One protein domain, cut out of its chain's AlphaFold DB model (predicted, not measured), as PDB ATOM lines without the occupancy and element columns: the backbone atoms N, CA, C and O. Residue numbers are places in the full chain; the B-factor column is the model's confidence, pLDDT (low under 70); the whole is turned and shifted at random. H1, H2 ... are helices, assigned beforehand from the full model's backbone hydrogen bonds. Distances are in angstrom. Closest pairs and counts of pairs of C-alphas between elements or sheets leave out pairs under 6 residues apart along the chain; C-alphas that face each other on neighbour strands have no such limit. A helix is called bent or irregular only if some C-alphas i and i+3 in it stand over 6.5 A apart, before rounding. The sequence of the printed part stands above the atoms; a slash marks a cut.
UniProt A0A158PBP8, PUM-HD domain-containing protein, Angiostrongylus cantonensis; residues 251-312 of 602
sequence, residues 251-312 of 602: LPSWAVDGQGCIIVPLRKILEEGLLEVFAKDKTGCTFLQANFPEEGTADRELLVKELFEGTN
ATOM      1  N   LEU A 251     -37.526  39.335 185.547       85.81
ATOM      2  CA  LEU A 251     -38.350  40.268 186.310       85.81
ATOM      3  C   LEU A 251     -38.044  41.714 185.878       85.81
ATOM      4  O   LEU A 251     -36.893  42.027 185.549       85.81
ATOM      5  N   PRO A 252     -39.041  42.618 185.884       89.12
ATOM      6  CA  PRO A 252     -38.809  44.010 185.527       89.12
ATOM      7  C   PRO A 252     -37.703  44.614 186.394       89.12
ATOM      8  O   PRO A 252     -37.750  44.519 187.618       89.12
ATOM      9  N   SER A 253     -36.732  45.285 185.774       87.06
ATOM     10  CA  SER A 253     -35.564  45.842 186.475       87.06
ATOM     11  C   SER A 253     -35.920  46.843 187.576       87.06
ATOM     12  O   SER A 253     -35.145  47.041 188.500       87.06
ATOM     13  N   TRP A 254     -37.096  47.471 187.500       90.75
ATOM     14  CA  TRP A 254     -37.596  48.378 188.534       90.75
ATOM     15  C   TRP A 254     -38.186  47.657 189.753       90.75
ATOM     16  O   TRP A 254     -38.445  48.301 190.769       90.75
ATOM     17  N   ALA A 255     -38.452  46.356 189.647       89.94
ATOM     18  CA  ALA A 255     -39.054  45.559 190.705       89.94
ATOM     19  C   ALA A 255     -38.036  44.798 191.561       89.94
ATOM     20  O   ALA A 255     -38.393  44.332 192.645       89.94
ATOM     21  N   VAL A 256     -36.794  44.696 191.088       89.94
ATOM     22  CA  VAL A 256     -35.694  43.987 191.746       89.94
ATOM     23  C   VAL A 256     -34.538  44.934 192.060       89.94
ATOM     24  O   VAL A 256     -34.285  45.880 191.314       89.94
ATOM     25  N   ASP A 257     -33.838  44.704 193.169       87.25
ATOM     26  CA  ASP A 257     -32.605  45.424 193.497       87.25
ATOM     27  C   ASP A 257     -31.360  44.813 192.819       87.25
ATOM     28  O   ASP A 257     -31.438  43.853 192.049       87.25
ATOM     29  N   GLY A 258     -30.180  45.378 193.101       78.69
ATOM     30  CA  GLY A 258     -28.902  44.906 192.551       78.69
ATOM     31  C   GLY A 258     -28.475  43.511 193.029       78.69
ATOM     32  O   GLY A 258     -27.499  42.972 192.511       78.69
ATOM     33  N   GLN A 259     -29.183  42.933 194.001       81.38
ATOM     34  CA  GLN A 259     -28.982  41.593 194.545       81.38
ATOM     35  C   GLN A 259     -30.054  40.607 194.050       81.38
ATOM     36  O   GLN A 259     -29.967  39.419 194.352       81.38
ATOM     37  N   GLY A 260     -31.035  41.075 193.270       79.50
ATOM     38  CA  GLY A 260     -32.138  40.266 192.758       79.50
ATOM     39  C   GLY A 260     -33.302  40.100 193.737       79.50
ATOM     40  O   GLY A 260     -34.191  39.296 193.469       79.50
ATOM     41  N   CYS A 261     -33.332  40.841 194.850       85.31
ATOM     42  CA  CYS A 261     -34.447  40.826 195.794       85.31
ATOM     43  C   CYS A 261     -35.592  41.705 195.289       85.31
ATOM     44  O   CYS A 261     -35.373  42.795 194.762       85.31
ATOM     45  N   ILE A 262     -36.829  41.259 195.497       91.38
ATOM     46  CA  ILE A 262     -38.019  42.021 195.111       91.38
ATOM     47  C   ILE A 262     -38.265  43.134 196.129       91.38
ATOM     48  O   ILE A 262     -38.432  42.877 197.319       91.38
ATOM     49  N   ILE A 263     -38.300  44.378 195.646       92.12
ATOM     50  CA  ILE A 263     -38.420  45.595 196.472       92.12
ATOM     51  C   ILE A 263     -39.779  46.292 196.341       92.12
ATOM     52  O   ILE A 263     -39.995  47.365 196.904       92.12
ATOM     53  N   VAL A 264     -40.697  45.710 195.570       91.81
ATOM     54  CA  VAL A 264     -42.014  46.287 195.282       91.81
ATOM     55  C   VAL A 264     -43.116  45.567 196.058       91.81
ATOM     56  O   VAL A 264     -43.029  44.356 196.252       91.81
ATOM     57  N   PRO A 265     -44.163  46.281 196.512       92.38
ATOM     58  CA  PRO A 265     -45.272  45.649 197.215       92.38
ATOM     59  C   PRO A 265     -46.103  44.795 196.254       92.38
ATOM     60  O   PRO A 265     -46.266  45.162 195.086       92.38
ATOM     61  N   LEU A 266     -46.702  43.714 196.772       90.88
ATOM     62  CA  LEU A 266     -47.569  42.816 196.001       90.88
ATOM     63  C   LEU A 266     -48.630  43.586 195.207       90.88
ATOM     64  O   LEU A 266     -48.763  43.378 194.008       90.88
ATOM     65  N   ARG A 267     -49.319  44.536 195.848       92.38
ATOM     66  CA  ARG A 267     -50.324  45.393 195.207       92.38
ATOM     67  C   ARG A 267     -49.864  45.992 193.879       92.38
ATOM     68  O   ARG A 267     -50.621  45.971 192.919       92.38
ATOM     69  N   LYS A 268     -48.628  46.497 193.808       91.88
ATOM     70  CA  LYS A 268     -48.104  47.111 192.583       91.88
ATOM     71  C   LYS A 268     -47.875  46.071 191.485       91.88
ATOM     72  O   LYS A 268     -48.085  46.373 190.321       91.88
ATOM     73  N   ILE A 269     -47.460  44.856 191.846       90.94
ATOM     74  CA  ILE A 269     -47.329  43.744 190.892       90.94
ATOM     75  C   ILE A 269     -48.705  43.412 190.297       90.94
ATOM     76  O   ILE A 269     -48.813  43.266 189.082       90.94
ATOM     77  N   LEU A 270     -49.740  43.362 191.147       89.31
ATOM     78  CA  LEU A 270     -51.106  43.035 190.730       89.31
ATOM     79  C   LEU A 270     -51.751  44.134 189.871       89.31
ATOM     80  O   LEU A 270     -52.389  43.863 188.857       89.31
ATOM     81  N   GLU A 271     -51.576  45.402 190.256       89.06
ATOM     82  CA  GLU A 271     -52.119  46.557 189.524       89.06
ATOM     83  C   GLU A 271     -51.494  46.718 188.127       89.06
ATOM     84  O   GLU A 271     -52.161  47.193 187.208       89.06
ATOM     85  N   GLU A 272     -50.243  46.286 187.954       88.75
ATOM     86  CA  GLU A 272     -49.518  46.316 186.676       88.75
ATOM     87  C   GLU A 272     -49.741  45.052 185.821       88.75
ATOM     88  O   GLU A 272     -49.211  44.962 184.712       88.75
ATOM     89  N   GLY A 273     -50.514  44.067 186.299       85.81
ATOM     90  CA  GLY A 273     -50.800  42.839 185.549       85.81
ATOM     91  C   GLY A 273     -49.581  41.922 185.376       85.81
ATOM     92  O   GLY A 273     -49.429  41.268 184.341       85.81
ATOM     93  N   LEU A 274     -48.653  41.941 186.336       87.81
ATOM     94  CA  LEU A 274     -47.362  41.254 186.242       87.81
ATOM     95  C   LEU A 274     -47.325  39.910 186.975       87.81
ATOM     96  O   LEU A 274     -46.259  39.293 187.049       87.81
ATOM     97  N   LEU A 275     -48.449  39.417 187.492       86.00
ATOM     98  CA  LEU A 275     -48.483  38.185 188.277       86.00
ATOM     99  C   LEU A 275     -47.929  36.981 187.517       86.00
ATOM    100  O   LEU A 275     -47.174  36.205 188.090       86.00
ATOM    101  N   GLU A 276     -48.254  36.835 186.230       80.94
ATOM    102  CA  GLU A 276     -47.745  35.731 185.406       80.94
ATOM    103  C   GLU A 276     -46.216  35.775 185.274       80.94
ATOM    104  O   GLU A 276     -45.555  34.738 185.356       80.94
ATOM    105  N   VAL A 277     -45.647  36.972 185.099       84.88
ATOM    106  CA  VAL A 277     -44.196  37.169 184.974       84.88
ATOM    107  C   VAL A 277     -43.505  36.787 186.279       84.88
ATOM    108  O   VAL A 277     -42.526  36.047 186.262       84.88
ATOM    109  N   PHE A 278     -44.051  37.237 187.412       88.19
ATOM    110  CA  PHE A 278     -43.501  36.915 188.725       88.19
ATOM    111  C   PHE A 278     -43.676  35.440 189.081       88.19
ATOM    112  O   PHE A 278     -42.745  34.835 189.594       88.19
ATOM    113  N   ALA A 279     -44.816  34.827 188.762       83.56
ATOM    114  CA  ALA A 279     -45.063  33.412 189.039       83.56
ATOM    115  C   ALA A 279     -44.136  32.470 188.247       83.56
ATOM    116  O   ALA A 279     -43.838  31.366 188.702       83.56
ATOM    117  N   LYS A 280     -43.672  32.898 187.065       77.56
ATOM    118  CA  LYS A 280     -42.740  32.138 186.217       77.56
ATOM    119  C   LYS A 280     -41.270  32.279 186.631       77.56
ATOM    120  O   LYS A 280     -40.462  31.452 186.217       77.56
ATOM    121  N   ASP A 281     -40.921  33.290 187.424       84.62
ATOM    122  CA  ASP A 281     -39.564  33.512 187.937       84.62
ATOM    123  C   ASP A 281     -39.352  32.822 189.298       84.62
ATOM    124  O   ASP A 281     -40.258  32.808 190.126       84.62
ATOM    125  N   LYS A 282     -38.151  32.278 189.562       81.56
ATOM    126  CA  LYS A 282     -37.830  31.580 190.829       81.56
ATOM    127  C   LYS A 282     -38.027  32.506 192.037       81.56
ATOM    128  O   LYS A 282     -38.724  32.142 192.977       81.56
ATOM    129  N   THR A 283     -37.469  33.714 191.992       86.62
ATOM    130  CA  THR A 283     -37.552  34.685 193.093       86.62
ATOM    131  C   THR A 283     -38.939  35.321 193.174       86.62
ATOM    132  O   THR A 283     -39.472  35.510 194.269       86.62
ATOM    133  N   GLY A 284     -39.544  35.619 192.021       88.38
ATOM    134  CA  GLY A 284     -40.921  36.104 191.915       88.38
ATOM    135  C   GLY A 284     -41.924  35.166 192.575       88.38
ATOM    136  O   GLY A 284     -42.714  35.597 193.411       88.38
ATOM    137  N   CYS A 285     -41.834  33.878 192.267       84.31
ATOM    138  CA  CYS A 285     -42.678  32.818 192.799       84.31
ATOM    139  C   CYS A 285     -42.590  32.730 194.333       84.31
ATOM    140  O   CYS A 285     -43.612  32.839 195.018       84.31
ATOM    141  N   THR A 286     -41.373  32.660 194.882       85.38
ATOM    142  CA  THR A 286     -41.143  32.636 196.336       85.38
ATOM    143  C   THR A 286     -41.679  33.895 197.021       85.38
ATOM    144  O   THR A 286     -42.288  33.821 198.091       85.38
ATOM    145  N   PHE A 287     -41.511  35.068 196.403       90.62
ATOM    146  CA  PHE A 287     -42.066  36.314 196.930       90.62
ATOM    147  C   PHE A 287     -43.597  36.290 196.971       90.62
ATOM    148  O   PHE A 287     -44.178  36.709 197.974       90.62
ATOM    149  N   LEU A 288     -44.252  35.789 195.920       89.94
ATOM    150  CA  LEU A 288     -45.711  35.672 195.863       89.94
ATOM    151  C   LEU A 288     -46.253  34.714 196.935       89.94
ATOM    152  O   LEU A 288     -47.283  35.013 197.533       89.94
ATOM    153  N   GLN A 289     -45.561  33.602 197.218       84.75
ATOM    154  CA  GLN A 289     -45.923  32.684 198.312       84.75
ATOM    155  C   GLN A 289     -45.772  33.355 199.681       84.75
ATOM    156  O   GLN A 289     -46.675  33.282 200.512       84.75
ATOM    157  N   ALA A 290     -44.645  34.033 199.913       87.06
ATOM    158  CA  ALA A 290     -44.346  34.673 201.194       87.06
ATOM    159  C   ALA A 290     -45.257  35.874 201.494       87.06
ATOM    160  O   ALA A 290     -45.521  36.172 202.657       87.06
ATOM    161  N   ASN A 291     -45.738  36.558 200.453       89.06
ATOM    162  CA  ASN A 291     -46.604  37.733 200.562       89.06
ATOM    163  C   ASN A 291     -48.053  37.424 200.171       89.06
ATOM    164  O   ASN A 291     -48.796  38.332 199.803       89.06
ATOM    165  N   PHE A 292     -48.464  36.154 200.224       84.81
ATOM    166  CA  PHE A 292     -49.815  35.756 199.852       84.81
ATOM    167  C   PHE A 292     -50.844  36.466 200.755       84.81
ATOM    168  O   PHE A 292     -50.791  36.314 201.976       84.81
ATOM    169  N   PRO A 293     -51.768  37.264 200.188       86.00
ATOM    170  CA  PRO A 293     -52.590  38.177 200.969       86.00
ATOM    171  C   PRO A 293     -53.654  37.424 201.773       86.00
ATOM    172  O   PRO A 293     -54.267  36.473 201.268       86.00
ATOM    173  N   GLU A 294     -53.889  37.888 203.006       82.00
ATOM    174  CA  GLU A 294     -54.937  37.379 203.897       82.00
ATOM    175  C   GLU A 294     -56.333  37.519 203.270       82.00
ATOM    176  O   GLU A 294     -56.589  38.388 202.425       82.00
ATOM    177  N   GLU A 295     -57.254  36.654 203.694       76.12
ATOM    178  CA  GLU A 295     -58.634  36.662 203.211       76.12
ATOM    179  C   GLU A 295     -59.345  37.999 203.478       76.12
ATOM    180  O   GLU A 295     -59.139  38.647 204.502       76.12
ATOM    181  N   GLY A 296     -60.202  38.417 202.539       79.88
ATOM    182  CA  GLY A 296     -60.997  39.648 202.649       79.88
ATOM    183  C   GLY A 296     -60.229  40.954 202.408       79.88
ATOM    184  O   GLY A 296     -60.814  42.030 202.510       79.88
ATOM    185  N   THR A 297     -58.934  40.895 202.084       88.38
ATOM    186  CA  THR A 297     -58.149  42.087 201.730       88.38
ATOM    187  C   THR A 297     -58.351  42.488 200.264       88.38
ATOM    188  O   THR A 297     -58.556  41.650 199.390       88.38
ATOM    189  N   ALA A 298     -58.217  43.780 199.952       86.88
ATOM    190  CA  ALA A 298     -58.296  44.254 198.566       86.88
ATOM    191  C   ALA A 298     -57.174  43.678 197.671       86.88
ATOM    192  O   ALA A 298     -57.369  43.506 196.470       86.88
ATOM    193  N   ASP A 299     -56.008  43.352 198.243       86.69
ATOM    194  CA  ASP A 299     -54.923  42.662 197.526       86.69
ATOM    195  C   ASP A 299     -55.330  41.224 197.172       86.69
ATOM    196  O   ASP A 299     -55.021  40.744 196.083       86.69
ATOM    197  N   ARG A 300     -56.080  40.547 198.054       85.31
ATOM    198  CA  ARG A 300     -56.643  39.220 197.786       85.31
ATOM    199  C   ARG A 300     -57.645  39.246 196.641       85.31
ATOM    200  O   ARG A 300     -57.573  38.391 195.764       85.31
ATOM    201  N   GLU A 301     -58.544  40.223 196.635       84.19
ATOM    202  CA  GLU A 301     -59.520  40.403 195.554       84.19
ATOM    203  C   GLU A 301     -58.830  40.668 194.209       84.19
ATOM    204  O   GLU A 301     -59.184  40.052 193.204       84.19
ATOM    205  N   LEU A 302     -57.801  41.526 194.193       84.50
ATOM    206  CA  LEU A 302     -56.989  41.788 193.001       84.50
ATOM    207  C   LEU A 302     -56.253  40.532 192.515       84.50
ATOM    208  O   LEU A 302     -56.278  40.248 191.322       84.50
ATOM    209  N   LEU A 303     -55.655  39.758 193.425       84.19
ATOM    210  CA  LEU A 303     -54.952  38.520 193.086       84.19
ATOM    211  C   LEU A 303     -55.897  37.485 192.469       84.19
ATOM    212  O   LEU A 303     -55.575  36.892 191.443       84.19
ATOM    213  N   VAL A 304     -57.068  37.269 193.077       78.62
ATOM    214  CA  VAL A 304     -58.102  36.363 192.549       78.62
ATOM    215  C   VAL A 304     -58.535  36.835 191.161       78.62
ATOM    216  O   VAL A 304     -58.569  36.041 190.220       78.62
ATOM    217  N   LYS A 305     -58.786  38.135 190.997       80.69
ATOM    218  CA  LYS A 305     -59.138  38.714 189.701       80.69
ATOM    219  C   LYS A 305     -58.061  38.451 188.646       80.69
ATOM    220  O   LYS A 305     -58.367  38.002 187.547       80.69
ATOM    221  N   GLU A 306     -56.794  38.681 188.962       79.25
ATOM    222  CA  GLU A 306     -55.704  38.494 188.006       79.25
ATOM    223  C   GLU A 306     -55.445  37.012 187.680       79.25
ATOM    224  O   GLU A 306     -55.272  36.663 186.510       79.25
ATOM    225  N   LEU A 307     -55.506  36.112 188.671       75.69
ATOM    226  CA  LEU A 307     -55.356  34.662 188.471       75.69
ATOM    227  C   LEU A 307     -56.459  34.059 187.598       75.69
ATOM    228  O   LEU A 307     -56.195  33.167 186.790       75.69
ATOM    229  N   PHE A 308     -57.705  34.493 187.792       70.38
ATOM    230  CA  PHE A 308     -58.860  33.829 187.186       70.38
ATOM    231  C   PHE A 308     -59.425  34.566 185.970       70.38
ATOM    232  O   PHE A 308     -59.875  33.897 185.033       70.38
ATOM    233  N   GLU A 309     -59.350  35.899 185.940       71.56
ATOM    234  CA  GLU A 309     -59.892  36.748 184.868       71.56
ATOM    235  C   GLU A 309     -58.808  37.385 183.985       71.56
ATOM    236  O   GLU A 309     -59.054  37.610 182.802       71.56
ATOM    237  N   GLY A 310     -57.636  37.708 184.545       64.25
ATOM    238  CA  GLY A 310     -56.617  38.525 183.871       64.25
ATOM    239  C   GLY A 310     -55.515  37.752 183.145       64.25
ATOM    240  O   GLY A 310     -54.972  38.251 182.162       64.25
ATOM    241  N   THR A 311     -55.181  36.546 183.607       64.25
ATOM    242  CA  THR A 311     -54.039  35.776 183.096       64.25
ATOM    243  C   THR A 311     -54.475  34.497 182.386       64.25
ATOM    244  O   THR A 311     -55.336  33.745 182.854       64.25
ATOM    245  N   ASN A 312     -53.794  34.192 181.281       70.00
ATOM    246  CA  ASN A 312     -53.897  32.907 180.581       70.00
ATOM    247  C   ASN A 312     -52.997  31.851 181.245       70.00
ATOM    248  O   ASN A 312     -52.579  30.890 180.602       70.00
TER     249      ASN A 312
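This is residues 251 to 312 of the 602 residues of the protein "PUM-HD domain-containing protein" of Angiostrongylus cantonensis (UniProt A0A158PBP8). The longest helix, H4, stands at one end of the long axis, and the three short helices H1, H2 and H3 form a small group beside it, with H1 packed on H4 and H2 and H3 meeting at a corner. At the other end of the long axis, the stretch of residues 251 to 265, with no named element, makes a loop that turns back round Gly 258 before it leads into H1. The printed part has 62 residues with four named helices, in the order H1, H2, H3, H4, and no named strand; the class is all helix. The whole is compact, with a radius of gyration of the C-alphas of 11.1 A, and the C-alphas span 33 by 24 by 17 A along their three main axes.

H4, residues 298 to 310, touches H1, residues 266 to 271, where the closest C-alphas are those of Arg 267 and Asp 299, 5.8 A apart. These two helices run the same way at a steep tilt of 50 degrees. H2, residues 275 to 280, is close to but not clearly touching H4, with the C-alphas of Leu 275 and Glu 306 closest at 7.2 A. Their lines are about perpendicular at 72 degrees, only just past a steep tilt. H1 and H2 are also close but not clearly touching: their closest C-alphas, those of Ile 269 and Leu 275, are 6.3 A apart, and they run opposite ways at a steep tilt of 59 degrees. H3, residues 282 to 290, touches H2 only at the corner by their link, with the C-alphas of Phe 278 and Gly 284 closest at 4.2 A; the two run opposite ways at a steep tilt of 56 degrees. H3 is close but not clearly touching to H1, about perpendicular at 74 degrees, with the C-alphas of Leu 266 and Leu 288 closest at 7.4 A. H3 and H4 are apart. In H1, H2, H3 and H4 every O i to N i+4 pair is within hydrogen-bond range.

H4 is 15.9 A long from C-alpha 298 at (-58.296, 44.254, 198.566) to C-alpha 310 at (-56.617, 38.525, 183.871). It is neither bent nor irregular, but only just: C-alphas 307 and 310 are 6.1 A apart. H3 is 12.6 A long, H1 8.8 A and H2 8.6 A. H1 begins with C-alpha 266 at (-47.569, 42.816, 196.001).

The two C-alphas farthest apart, those of Gly 258 and Gly 296, are 34.1 A from each other. The printed part, residues 251 to 312, has no cut. The links from H1 to H2 and from H2 to H3 are tight, with 3 residues and 1 residue, and that from H3 to H4 is short, with 7. The mean pLDDT of the printed part is 84.5, and residues 310 to 311 are under 70.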